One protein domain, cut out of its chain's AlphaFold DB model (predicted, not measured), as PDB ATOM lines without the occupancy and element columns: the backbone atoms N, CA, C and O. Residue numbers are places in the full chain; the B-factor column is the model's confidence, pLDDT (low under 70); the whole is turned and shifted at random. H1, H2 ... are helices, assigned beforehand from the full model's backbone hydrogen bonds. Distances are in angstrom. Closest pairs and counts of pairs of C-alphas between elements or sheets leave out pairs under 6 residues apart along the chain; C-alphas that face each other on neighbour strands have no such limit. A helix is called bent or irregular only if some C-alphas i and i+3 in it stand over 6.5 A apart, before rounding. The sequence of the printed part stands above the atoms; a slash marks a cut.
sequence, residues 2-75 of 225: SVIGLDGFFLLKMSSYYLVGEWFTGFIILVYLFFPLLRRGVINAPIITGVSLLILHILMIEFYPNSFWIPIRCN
ATOM      1  N   SER A   2      25.310 -27.623  19.305       41.97
ATOM      2  CA  SER A   2      26.037 -27.677  18.038       41.97
ATOM      3  C   SER A   2      26.100 -26.266  17.470       41.97
ATOM      4  O   SER A   2      25.075 -25.722  17.072       41.97
ATOM      5  N   VAL A   3      27.266 -25.625  17.509       52.53
ATOM      6  CA  VAL A   3      27.374 -24.202  17.137       52.53
ATOM      7  C   VAL A   3      27.407 -24.010  15.612       52.53
ATOM      8  O   VAL A   3      27.149 -22.912  15.135       52.53
ATOM      9  N   ILE A   4      27.691 -25.058  14.823       57.22
ATOM     10  CA  ILE A   4      27.935 -24.910  13.372       57.22
ATOM     11  C   ILE A   4      27.239 -25.998  12.524       57.22
ATOM     12  O   ILE A   4      27.304 -25.966  11.300       57.22
ATOM     13  N   GLY A   5      26.576 -26.998  13.125       52.44
ATOM     14  CA  GLY A   5      26.029 -28.132  12.362       52.44
ATOM     15  C   GLY A   5      27.106 -28.963  11.645       52.44
ATOM     16  O   GLY A   5      26.791 -29.823  10.834       52.44
ATOM     17  N   LEU A   6      28.389 -28.722  11.939       59.72
ATOM     18  CA  LEU A   6      29.536 -29.503  11.469       59.72
ATOM     19  C   LEU A   6      29.881 -30.646  12.428       59.72
ATOM     20  O   LEU A   6      30.834 -31.384  12.190       59.72
ATOM     21  N   ASP A   7      29.113 -30.822  13.498       58.06
ATOM     22  CA  ASP A   7      29.373 -31.836  14.518       58.06
ATOM     23  C   ASP A   7      29.370 -33.244  13.923       58.06
ATOM     24  O   ASP A   7      30.164 -34.077  14.337       58.06
ATOM     25  N   GLY A   8      28.590 -33.486  12.865       55.94
ATOM     26  CA  GLY A   8      28.642 -34.734  12.104       55.94
ATOM     27  C   GLY A   8      29.991 -35.022  11.425       55.94
ATOM     28  O   GLY A   8      30.316 -36.181  11.189       55.94
ATOM     29  N   PHE A   9      30.786 -33.989  11.131       56.31
ATOM     30  CA  PHE A   9      32.163 -34.094  10.632       56.31
ATOM     31  C   PHE A   9      33.192 -34.111  11.775       56.31
ATOM     32  O   PHE A   9      34.240 -34.742  11.643       56.31
ATOM     33  N   PHE A  10      32.889 -33.464  12.906       55.69
ATOM     34  CA  PHE A  10      33.737 -33.421  14.107       55.69
ATOM     35  C   PHE A  10      33.490 -34.564  15.110       55.69
ATOM     36  O   PHE A  10      34.223 -34.682  16.094       55.69
ATOM     37  N   LEU A  11      32.524 -35.444  14.835       51.47
ATOM     38  CA  LEU A  11      32.126 -36.609  15.638       51.47
ATOM     39  C   LEU A  11      33.268 -37.582  15.980       51.47
ATOM     40  O   LEU A  11      33.124 -38.425  16.857       51.47
ATOM     41  N   LEU A  12      34.407 -37.473  15.297       48.81
ATOM     42  CA  LEU A  12      35.603 -38.273  15.559       48.81
ATOM     43  C   LEU A  12      36.509 -37.686  16.657       48.81
ATOM     44  O   LEU A  12      37.501 -38.314  17.009       48.81
ATOM     45  N   LYS A  13      36.204 -36.493  17.194       40.91
ATOM     46  CA  LYS A  13      37.073 -35.805  18.167       40.91
ATOM     47  C   LYS A  13      36.386 -35.397  19.471       40.91
ATOM     48  O   LYS A  13      37.084 -35.186  20.458       40.91
ATOM     49  N   MET A  14      35.054 -35.289  19.506       41.31
ATOM     50  CA  MET A  14      34.304 -34.916  20.712       41.31
ATOM     51  C   MET A  14      32.945 -35.627  20.769       41.31
ATOM     52  O   MET A  14      32.301 -35.826  19.742       41.31
ATOM     53  N   SER A  15      32.503 -35.984  21.979       37.16
ATOM     54  CA  SER A  15      31.133 -36.440  22.242       37.16
ATOM     55  C   SER A  15      30.169 -35.295  21.927       37.16
ATOM     56  O   SER A  15      30.115 -34.308  22.659       37.16
ATOM     57  N   SER A  16      29.452 -35.386  20.806       46.00
ATOM     58  CA  SER A  16      28.391 -34.443  20.459       46.00
ATOM     59  C   SER A  16      27.026 -35.126  20.512       46.00
ATOM     60  O   SER A  16      26.892 -36.339  20.324       46.00
ATOM     61  N   TYR A  17      25.992 -34.325  20.772       45.28
ATOM     62  CA  TYR A  17      24.597 -34.732  20.644       45.28
ATOM     63  C   TYR A  17      24.251 -34.833  19.157       45.28
ATOM     64  O   TYR A  17      23.616 -33.936  18.619       45.28
ATOM     65  N   TYR A  18      24.700 -35.899  18.494       51.03
ATOM     66  CA  TYR A  18      24.468 -36.101  17.068       51.03
ATOM     67  C   TYR A  18      22.974 -36.240  16.760       51.03
ATOM     68  O   TYR A  18      22.365 -37.306  16.927       51.03
ATOM     69  N   LEU A  19      22.373 -35.141  16.311       59.75
ATOM     70  CA  LEU A  19      20.977 -35.096  15.902       59.75
ATOM     71  C   LEU A  19      20.817 -35.554  14.448       59.75
ATOM     72  O   LEU A  19      21.737 -35.534  13.627       59.75
ATOM     73  N   VAL A  20      19.607 -36.006  14.122       58.31
ATOM     74  CA  VAL A  20      19.260 -36.473  12.775       58.31
ATOM     75  C   VAL A  20      19.389 -35.316  11.792       58.31
ATOM     76  O   VAL A  20      18.598 -34.382  11.831       58.31
ATOM     77  N   GLY A  21      20.383 -35.395  10.908       60.47
ATOM     78  CA  GLY A  21      20.579 -34.421   9.839       60.47
ATOM     79  C   GLY A  21      21.726 -33.437  10.041       60.47
ATOM     80  O   GLY A  21      22.051 -32.750   9.081       60.47
ATOM     81  N   GLU A  22      22.402 -33.393  11.195       73.12
ATOM     82  CA  GLU A  22      23.545 -32.479  11.390       73.12
ATOM     83  C   GLU A  22      24.663 -32.745  10.383       73.12
ATOM     84  O   GLU A  22      25.147 -31.818   9.746       73.12
ATOM     85  N   TRP A  23      25.003 -34.013  10.136       74.38
ATOM     86  CA  TRP A  23      25.962 -34.358   9.082       74.38
ATOM     87  C   TRP A  23      25.542 -33.815   7.708       74.38
ATOM     88  O   TRP A  23      26.369 -33.252   6.996       74.38
ATOM     89  N   PHE A  24      24.259 -33.929   7.347       77.44
ATOM     90  CA  PHE A  24      23.761 -33.404   6.073       77.44
ATOM     91  C   PHE A  24      23.778 -31.867   6.039       77.44
ATOM     92  O   PHE A  24      24.136 -31.284   5.019       77.44
ATOM     93  N   THR A  25      23.454 -31.202   7.152       79.81
ATOM     94  CA  THR A  25      23.537 -29.742   7.284       79.81
ATOM     95  C   THR A  25      24.981 -29.253   7.144       79.81
ATOM     96  O   THR A  25      25.255 -28.349   6.359       79.81
ATOM     97  N   GLY A  26      25.939 -29.882   7.824       80.31
ATOM     98  CA  GLY A  26      27.356 -29.574   7.646       80.31
ATOM     99  C   GLY A  26      27.824 -29.830   6.212       80.31
ATOM    100  O   GLY A  26      28.527 -29.013   5.621       80.31
ATOM    101  N   PHE A  27      27.365 -30.932   5.615       84.00
ATOM    102  CA  PHE A  27      27.680 -31.299   4.240       84.00
ATOM    103  C   PHE A  27      27.184 -30.236   3.253       84.00
ATOM    104  O   PHE A  27      27.951 -29.788   2.399       84.00
ATOM    105  N   ILE A  28      25.927 -29.793   3.381       85.00
ATOM    106  CA  ILE A  28      25.348 -28.810   2.463       85.00
ATOM    107  C   ILE A  28      26.001 -27.439   2.637       85.00
ATOM    108  O   ILE A  28      26.277 -26.788   1.635       85.00
ATOM    109  N   ILE A  29      26.342 -27.033   3.867       87.12
ATOM    110  CA  ILE A  29      27.100 -25.799   4.117       87.12
ATOM    111  C   ILE A  29      28.431 -25.843   3.361       87.12
ATOM    112  O   ILE A  29      28.735 -24.919   2.609       87.12
ATOM    113  N   LEU A  30      29.194 -26.934   3.492       87.81
ATOM    114  CA  LEU A  30      30.485 -27.085   2.817       87.81
ATOM    115  C   LEU A  30      30.347 -27.044   1.292       87.81
ATOM    116  O   LEU A  30      31.104 -26.335   0.635       87.81
ATOM    117  N   VAL A  31      29.362 -27.739   0.717       89.38
ATOM    118  CA  VAL A  31      29.090 -27.678  -0.730       89.38
ATOM    119  C   VAL A  31      28.722 -26.252  -1.170       89.38
ATOM    120  O   VAL A  31      29.176 -25.793  -2.220       89.38
ATOM    121  N   TYR A  32      27.952 -25.518  -0.363       89.88
ATOM    122  CA  TYR A  32      27.543 -24.146  -0.670       89.88
ATOM    123  C   TYR A  32      28.689 -23.134  -0.588       89.88
ATOM    124  O   TYR A  32      28.646 -22.134  -1.300       89.88
ATOM    125  N   LEU A  33      29.751 -23.394   0.178       91.50
ATOM    126  CA  LEU A  33      30.957 -22.558   0.126       91.50
ATOM    127  C   LEU A  33      31.594 -22.568  -1.272       91.50
ATOM    128  O   LEU A  33      32.081 -21.539  -1.739       91.50
ATOM    129  N   PHE A  34      31.530 -23.697  -1.983       92.38
ATOM    130  CA  PHE A  34      32.013 -23.804  -3.365       92.38
ATOM    131  C   PHE A  34      31.018 -23.257  -4.398       92.38
ATOM    132  O   PHE A  34      31.398 -23.019  -5.548       92.38
ATOM    133  N   PHE A  35      29.756 -23.031  -4.018       93.19
ATOM    134  CA  PHE A  35      28.693 -22.638  -4.944       93.19
ATOM    135  C   PHE A  35      29.010 -21.374  -5.762       93.19
ATOM    136  O   PHE A  35      28.821 -21.430  -6.978       93.19
ATOM    137  N   PRO A  36      29.510 -20.255  -5.195       93.38
ATOM    138  CA  PRO A  36      29.779 -19.049  -5.980       93.38
ATOM    139  C   PRO A  36      30.820 -19.284  -7.078       93.38
ATOM    140  O   PRO A  36      30.641 -18.832  -8.212       93.38
ATOM    141  N   LEU A  37      31.881 -20.032  -6.753       94.50
ATOM    142  CA  LEU A  37      32.949 -20.379  -7.687       94.50
ATOM    143  C   LEU A  37      32.431 -21.311  -8.784       94.50
ATOM    144  O   LEU A  37      32.610 -21.016  -9.966       94.50
ATOM    145  N   LEU A  38      31.736 -22.387  -8.400       94.81
ATOM    146  CA  LEU A  38      31.145 -23.335  -9.344       94.81
ATOM    147  C   LEU A  38      30.144 -22.649 -10.267       94.81
ATOM    148  O   LEU A  38      30.225 -22.809 -11.479       94.81
ATOM    149  N   ARG A  39      29.250 -21.817  -9.726       95.12
ATOM    150  CA  ARG A  39      28.268 -21.071 -10.517       95.12
ATOM    151  C   ARG A  39      28.949 -20.143 -11.519       95.12
ATOM    152  O   ARG A  39      28.548 -20.115 -12.681       95.12
ATOM    153  N   ARG A  40      29.969 -19.388 -11.094       96.06
ATOM    154  CA  ARG A  40      30.734 -18.503 -11.987       96.06
ATOM    155  C   ARG A  40      31.432 -19.301 -13.088       96.06
ATOM    156  O   ARG A  40      31.366 -18.899 -14.246       96.06
ATOM    157  N   GLY A  41      32.058 -20.422 -12.734       95.81
ATOM    158  CA  GLY A  41      32.716 -21.319 -13.678       95.81
ATOM    159  C   GLY A  41      31.742 -21.911 -14.693       95.81
ATOM    160  O   GLY A  41      31.958 -21.782 -15.893       95.81
ATOM    161  N   VAL A  42      30.628 -22.481 -14.229       96.06
ATOM    162  CA  VAL A  42      29.601 -23.070 -15.096       96.06
ATOM    163  C   VAL A  42      29.071 -22.037 -16.083       96.06
ATOM    164  O   VAL A  42      28.924 -22.382 -17.241       96.06
ATOM    165  N   ILE A  43      28.812 -20.792 -15.669       95.19
ATOM    166  CA  ILE A  43      28.263 -19.755 -16.561       95.19
ATOM    167  C   ILE A  43      29.312 -19.229 -17.552       95.19
ATOM    168  O   ILE A  43      29.022 -19.121 -18.741       95.19
ATOM    169  N   ASN A  44      30.512 -18.888 -17.073       96.00
ATOM    170  CA  ASN A  44      31.499 -18.153 -17.873       96.00
ATOM    171  C   ASN A  44      32.468 -19.066 -18.636       96.00
ATOM    172  O   ASN A  44      32.987 -18.678 -19.676       96.00
ATOM    173  N   ALA A  45      32.748 -20.258 -18.108       95.94
ATOM    174  CA  ALA A  45      33.725 -21.203 -18.642       95.94
ATOM    175  C   ALA A  45      33.241 -22.661 -18.461       95.94
ATOM    176  O   ALA A  45      33.895 -23.448 -17.764       95.94
ATOM    177  N   PRO A  46      32.097 -23.048 -19.063       93.81
ATOM    178  CA  PRO A  46      31.449 -24.338 -18.815       93.81
ATOM    179  C   PRO A  46      32.347 -25.538 -19.127       93.81
ATOM    180  O   PRO A  46      32.405 -26.476 -18.336       93.81
ATOM    181  N   ILE A  47      33.079 -25.500 -20.244       95.44
ATOM    182  CA  ILE A  47      33.957 -26.603 -20.668       95.44
ATOM    183  C   ILE A  47      35.118 -26.765 -19.684       95.44
ATOM    184  O   ILE A  47      35.339 -27.858 -19.172       95.44
ATOM    185  N   ILE A  48      35.817 -25.669 -19.366       96.06
ATOM    186  CA  ILE A  48      36.947 -25.678 -18.424       96.06
ATOM    187  C   ILE A  48      36.483 -26.164 -17.052       96.06
ATOM    188  O   ILE A  48      37.139 -27.001 -16.438       96.06
ATOM    189  N   THR A  49      35.323 -25.692 -16.591       96.25
ATOM    190  CA  THR A  49      34.739 -26.104 -15.309       96.25
ATOM    191  C   THR A  49      34.397 -27.590 -15.307       96.25
ATOM    192  O   THR A  49      34.734 -28.287 -14.355       96.25
ATOM    193  N   GLY A  50      33.787 -28.099 -16.381       95.50
ATOM    194  CA  GLY A  50      33.475 -29.521 -16.529       95.50
ATOM    195  C   GLY A  50      34.726 -30.402 -16.521       95.50
ATOM    196  O   GLY A  50      34.782 -31.372 -15.770       95.50
ATOM    197  N   VAL A  51      35.757 -30.028 -17.285       96.69
ATOM    198  CA  VAL A  51      37.046 -30.743 -17.312       96.69
ATOM    199  C   VAL A  51      37.731 -30.691 -15.946       96.69
ATOM    200  O   VAL A  51      38.202 -31.714 -15.460       96.69
ATOM    201  N   SER A  52      37.729 -29.533 -15.281       96.25
ATOM    202  CA  SER A  52      38.322 -29.375 -13.947       96.25
ATOM    203  C   SER A  52      37.633 -30.262 -12.910       96.25
ATOM    204  O   SER A  52      38.298 -30.886 -12.090       96.25
ATOM    205  N   LEU A  53      36.300 -30.363 -12.962       96.44
ATOM    206  CA  LEU A  53      35.522 -31.236 -12.081       96.44
ATOM    207  C   LEU A  53      35.741 -32.721 -12.378       96.44
ATOM    208  O   LEU A  53      35.762 -33.522 -11.447       96.44
ATOM    209  N   LEU A  54      35.923 -33.089 -13.648       95.44
ATOM    210  CA  LEU A  54      36.276 -34.452 -14.041       95.44
ATOM    211  C   LEU A  54      37.657 -34.833 -13.490       95.44
ATOM    212  O   LEU A  54      37.794 -35.879 -12.859       95.44
ATOM    213  N   ILE A  55      38.653 -33.961 -13.671       96.19
ATOM    214  CA  ILE A  55      40.000 -34.147 -13.119       96.19
ATOM    215  C   ILE A  55      39.920 -34.263 -11.596       96.19
ATOM    216  O   ILE A  55      40.451 -35.214 -11.036       96.19
ATOM    217  N   LEU A  56      39.196 -33.359 -10.926       94.75
ATOM    218  CA  LEU A  56      38.994 -33.416  -9.479       94.75
ATOM    219  C   LEU A  56      38.366 -34.747  -9.041       94.75
ATOM    220  O   LEU A  56      38.826 -35.336  -8.073       94.75
ATOM    221  N   HIS A  57      37.352 -35.246  -9.749       94.69
ATOM    222  CA  HIS A  57      36.710 -36.523  -9.429       94.69
ATOM    223  C   HIS A  57      37.685 -37.706  -9.543       94.69
ATOM    224  O   HIS A  57      37.708 -38.561  -8.659       94.69
ATOM    225  N   ILE A  58      38.511 -37.741 -10.595       93.88
ATOM    226  CA  ILE A  58      39.533 -38.780 -10.793       93.88
ATOM    227  C   ILE A  58      40.605 -38.686  -9.702       93.88
ATOM    228  O   ILE A  58      40.889 -39.679  -9.042       93.88
ATOM    229  N   LEU A  59      41.140 -37.486  -9.450       92.69
ATOM    230  CA  LEU A  59      42.121 -37.255  -8.386       92.69
ATOM    231  C   LEU A  59      41.575 -37.673  -7.023       92.69
ATOM    232  O   LEU A  59      42.288 -38.293  -6.238       92.69
ATOM    233  N   MET A  60      40.306 -37.366  -6.746       91.94
ATOM    234  CA  MET A  60      39.667 -37.824  -5.525       91.94
ATOM    235  C   MET A  60      39.707 -39.343  -5.473       91.94
ATOM    236  O   MET A  60      40.240 -39.848  -4.509       91.94
ATOM    237  N   ILE A  61      39.266 -40.078  -6.491       91.88
ATOM    238  CA  ILE A  61      39.286 -41.553  -6.471       91.88
ATOM    239  C   ILE A  61      40.685 -42.131  -6.225       91.88
ATOM    240  O   ILE A  61      40.823 -43.005  -5.371       91.88
ATOM    241  N   GLU A  62      41.701 -41.632  -6.928       88.81
ATOM    242  CA  GLU A  62      43.066 -42.173  -6.864       88.81
ATOM    243  C   GLU A  62      43.762 -41.866  -5.528       88.81
ATOM    244  O   GLU A  62      44.412 -42.727  -4.937       88.81
ATOM    245  N   PHE A  63      43.609 -40.643  -5.010       86.25
ATOM    246  CA  PHE A  63      44.350 -40.182  -3.830       86.25
ATOM    247  C   PHE A  63      43.551 -40.261  -2.523       86.25
ATOM    248  O   PHE A  63      44.123 -40.067  -1.443       86.25
ATOM    249  N   TYR A  64      42.247 -40.562  -2.581       83.31
ATOM    250  CA  TYR A  64      41.394 -40.609  -1.391       83.31
ATOM    251  C   TYR A  64      41.879 -41.569  -0.301       83.31
ATOM    252  O   TYR A  64      41.914 -41.141   0.857       83.31
ATOM    253  N   PRO A  65      42.227 -42.839  -0.620       74.75
ATOM    254  CA  PRO A  65      42.512 -43.850   0.400       74.75
ATOM    255  C   PRO A  65      43.650 -43.458   1.347       74.75
ATOM    256  O   PRO A  65      43.676 -43.902   2.489       74.75
ATOM    257  N   ASN A  66      44.549 -42.584   0.889       66.69
ATOM    258  CA  ASN A  66      45.750 -42.181   1.616       66.69
ATOM    259  C   ASN A  66      45.619 -40.822   2.323       66.69
ATOM    260  O   ASN A  66      46.537 -40.421   3.033       66.69
ATOM    261  N   SER A  67      44.511 -40.097   2.124       70.50
ATOM    262  CA  SER A  67      44.439 -38.664   2.455       70.50
ATOM    263  C   SER A  67      43.328 -38.292   3.439       70.50
ATOM    264  O   SER A  67      43.412 -37.248   4.086       70.50
ATOM    265  N   PHE A  68      42.274 -39.108   3.571       71.75
ATOM    266  CA  PHE A  68      41.072 -38.719   4.315       71.75
ATOM    267  C   PHE A  68      40.531 -39.818   5.234       71.75
ATOM    268  O   PHE A  68      40.413 -40.977   4.857       71.75
ATOM    269  N   TRP A  69      40.099 -39.401   6.427       71.19
ATOM    270  CA  TRP A  69      39.547 -40.260   7.483       71.19
ATOM    271  C   TRP A  69      38.043 -40.542   7.321       71.19
ATOM    272  O   TRP A  69      37.499 -41.459   7.930       71.19
ATOM    273  N   ILE A  70      37.350 -39.737   6.514       77.00
ATOM    274  CA  ILE A  70      35.904 -39.833   6.272       77.00
ATOM    275  C   ILE A  70      35.675 -40.722   5.051       77.00
ATOM    276  O   ILE A  70      36.370 -40.509   4.062       77.00
ATOM    277  N   PRO A  71      34.683 -41.635   5.024       81.56
ATOM    278  CA  PRO A  71      34.380 -42.427   3.833       81.56
ATOM    279  C   PRO A  71      34.200 -41.556   2.581       81.56
ATOM    280  O   PRO A  71      33.502 -40.547   2.631       81.56
ATOM    281  N   ILE A  72      34.761 -41.969   1.438       85.00
ATOM    282  CA  ILE A  72      34.751 -41.176   0.188       85.00
ATOM    283  C   ILE A  72      33.347 -40.725  -0.246       85.00
ATOM    284  O   ILE A  72      33.144 -39.597  -0.687       85.00
ATOM    285  N   ARG A  73      32.357 -41.594  -0.032       81.19
ATOM    286  CA  ARG A  73      30.919 -41.364  -0.257       81.19
ATOM    287  C   ARG A  73      30.318 -40.226   0.576       81.19
ATOM    288  O   ARG A  73      29.282 -39.690   0.207       81.19
ATOM    289  N   CYS A  74      30.958 -39.862   1.681       81.31
ATOM    290  CA  CYS A  74      30.523 -38.811   2.595       81.31
ATOM    291  C   CYS A  74      31.326 -37.508   2.429       81.31
ATOM    292  O   CYS A  74      31.086 -36.553   3.166       81.31
ATOM    293  N   ASN A  75      32.280 -37.450   1.493       86.75
ATOM    294  CA  ASN A  75      33.137 -36.284   1.310       86.75
ATOM    295  C   ASN A  75      32.483 -35.226   0.402       86.75
ATOM    296  O   ASN A  75      32.230 -35.525  -0.767       86.75
TER     297      ASN A  75
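This is residues 2 to 75 of the 225 residues of the protein "Peptidoglycan/LPS O-acetylase OafA/YrhL" of Arcicella rosea (UniProt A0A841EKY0). Two long helices, the bent H2 and the kinked H3, make an open V that meets at residue 45, with the short helix H1 packed on the far end of H2. From the far end of H3, residues 67 to 75 fold back into the mouth of the V. The printed part has 74 residues with three named helices, H1, H2 and H3 along the chain, and no named strand: all helix. It is loose, with a radius of gyration of the C-alphas of 15.1 A, and only just elongated, spanning 44 by 27 by 15 A.

Begin at H2, residues 22 to 44, assigned as one helix by its hydrogen bonds but bent: C-alphas 33 and 36 are 7.1 A apart. Its arms H2a, residues 22 to 33, and H2b, residues 36 to 44, stand at a steep tilt of 46 degrees. H2b and H3, residues 46 to 66, form a helical hairpin, opposite ways at a steep tilt of 42 degrees. They touch, H3 with residues 48 to 50 alone; the closest C-alphas, of Gly 41 and Thr 49, are 5.4 A apart. At the other end H2a, with residues 22 to 26 alone, touches H1, residues 7 to 10; the closest C-alphas, of Gly 8 and Trp 23, are 4.1 A apart. H3 is apart from H1 and H2a. Every O i to N i+4 pair is within hydrogen-bond range in H2a and H2b, and 15 of 17 in H3; H1 is too short for such a pair.

Find C-alpha 22 at (23.545, -32.479, 11.390); H2a runs 16.7 A from there, and H2b runs 12.1 A to C-alpha 44 at (31.499, -18.153, -17.873). H3 runs 30.7 A to C-alpha 66 at (45.750, -42.181, 1.616), with a kink of 34 degrees near residue 60; it is irregular, C-alphas 62 and 65 being 7.5 A apart. H1 measures 4.7 A.

The two C-alphas farthest apart, of Ser 15 and Ile 47, are 44.1 A apart. The printed part has no cut. The link from H1 to H2 is long, with 11 residues, and that from H2 to H3 is tight. Residues 54 to 59 of H3 stand free. Mean pLDDT of the printed part is 78.3; residues 2 to 21 and residue 66 are under 70.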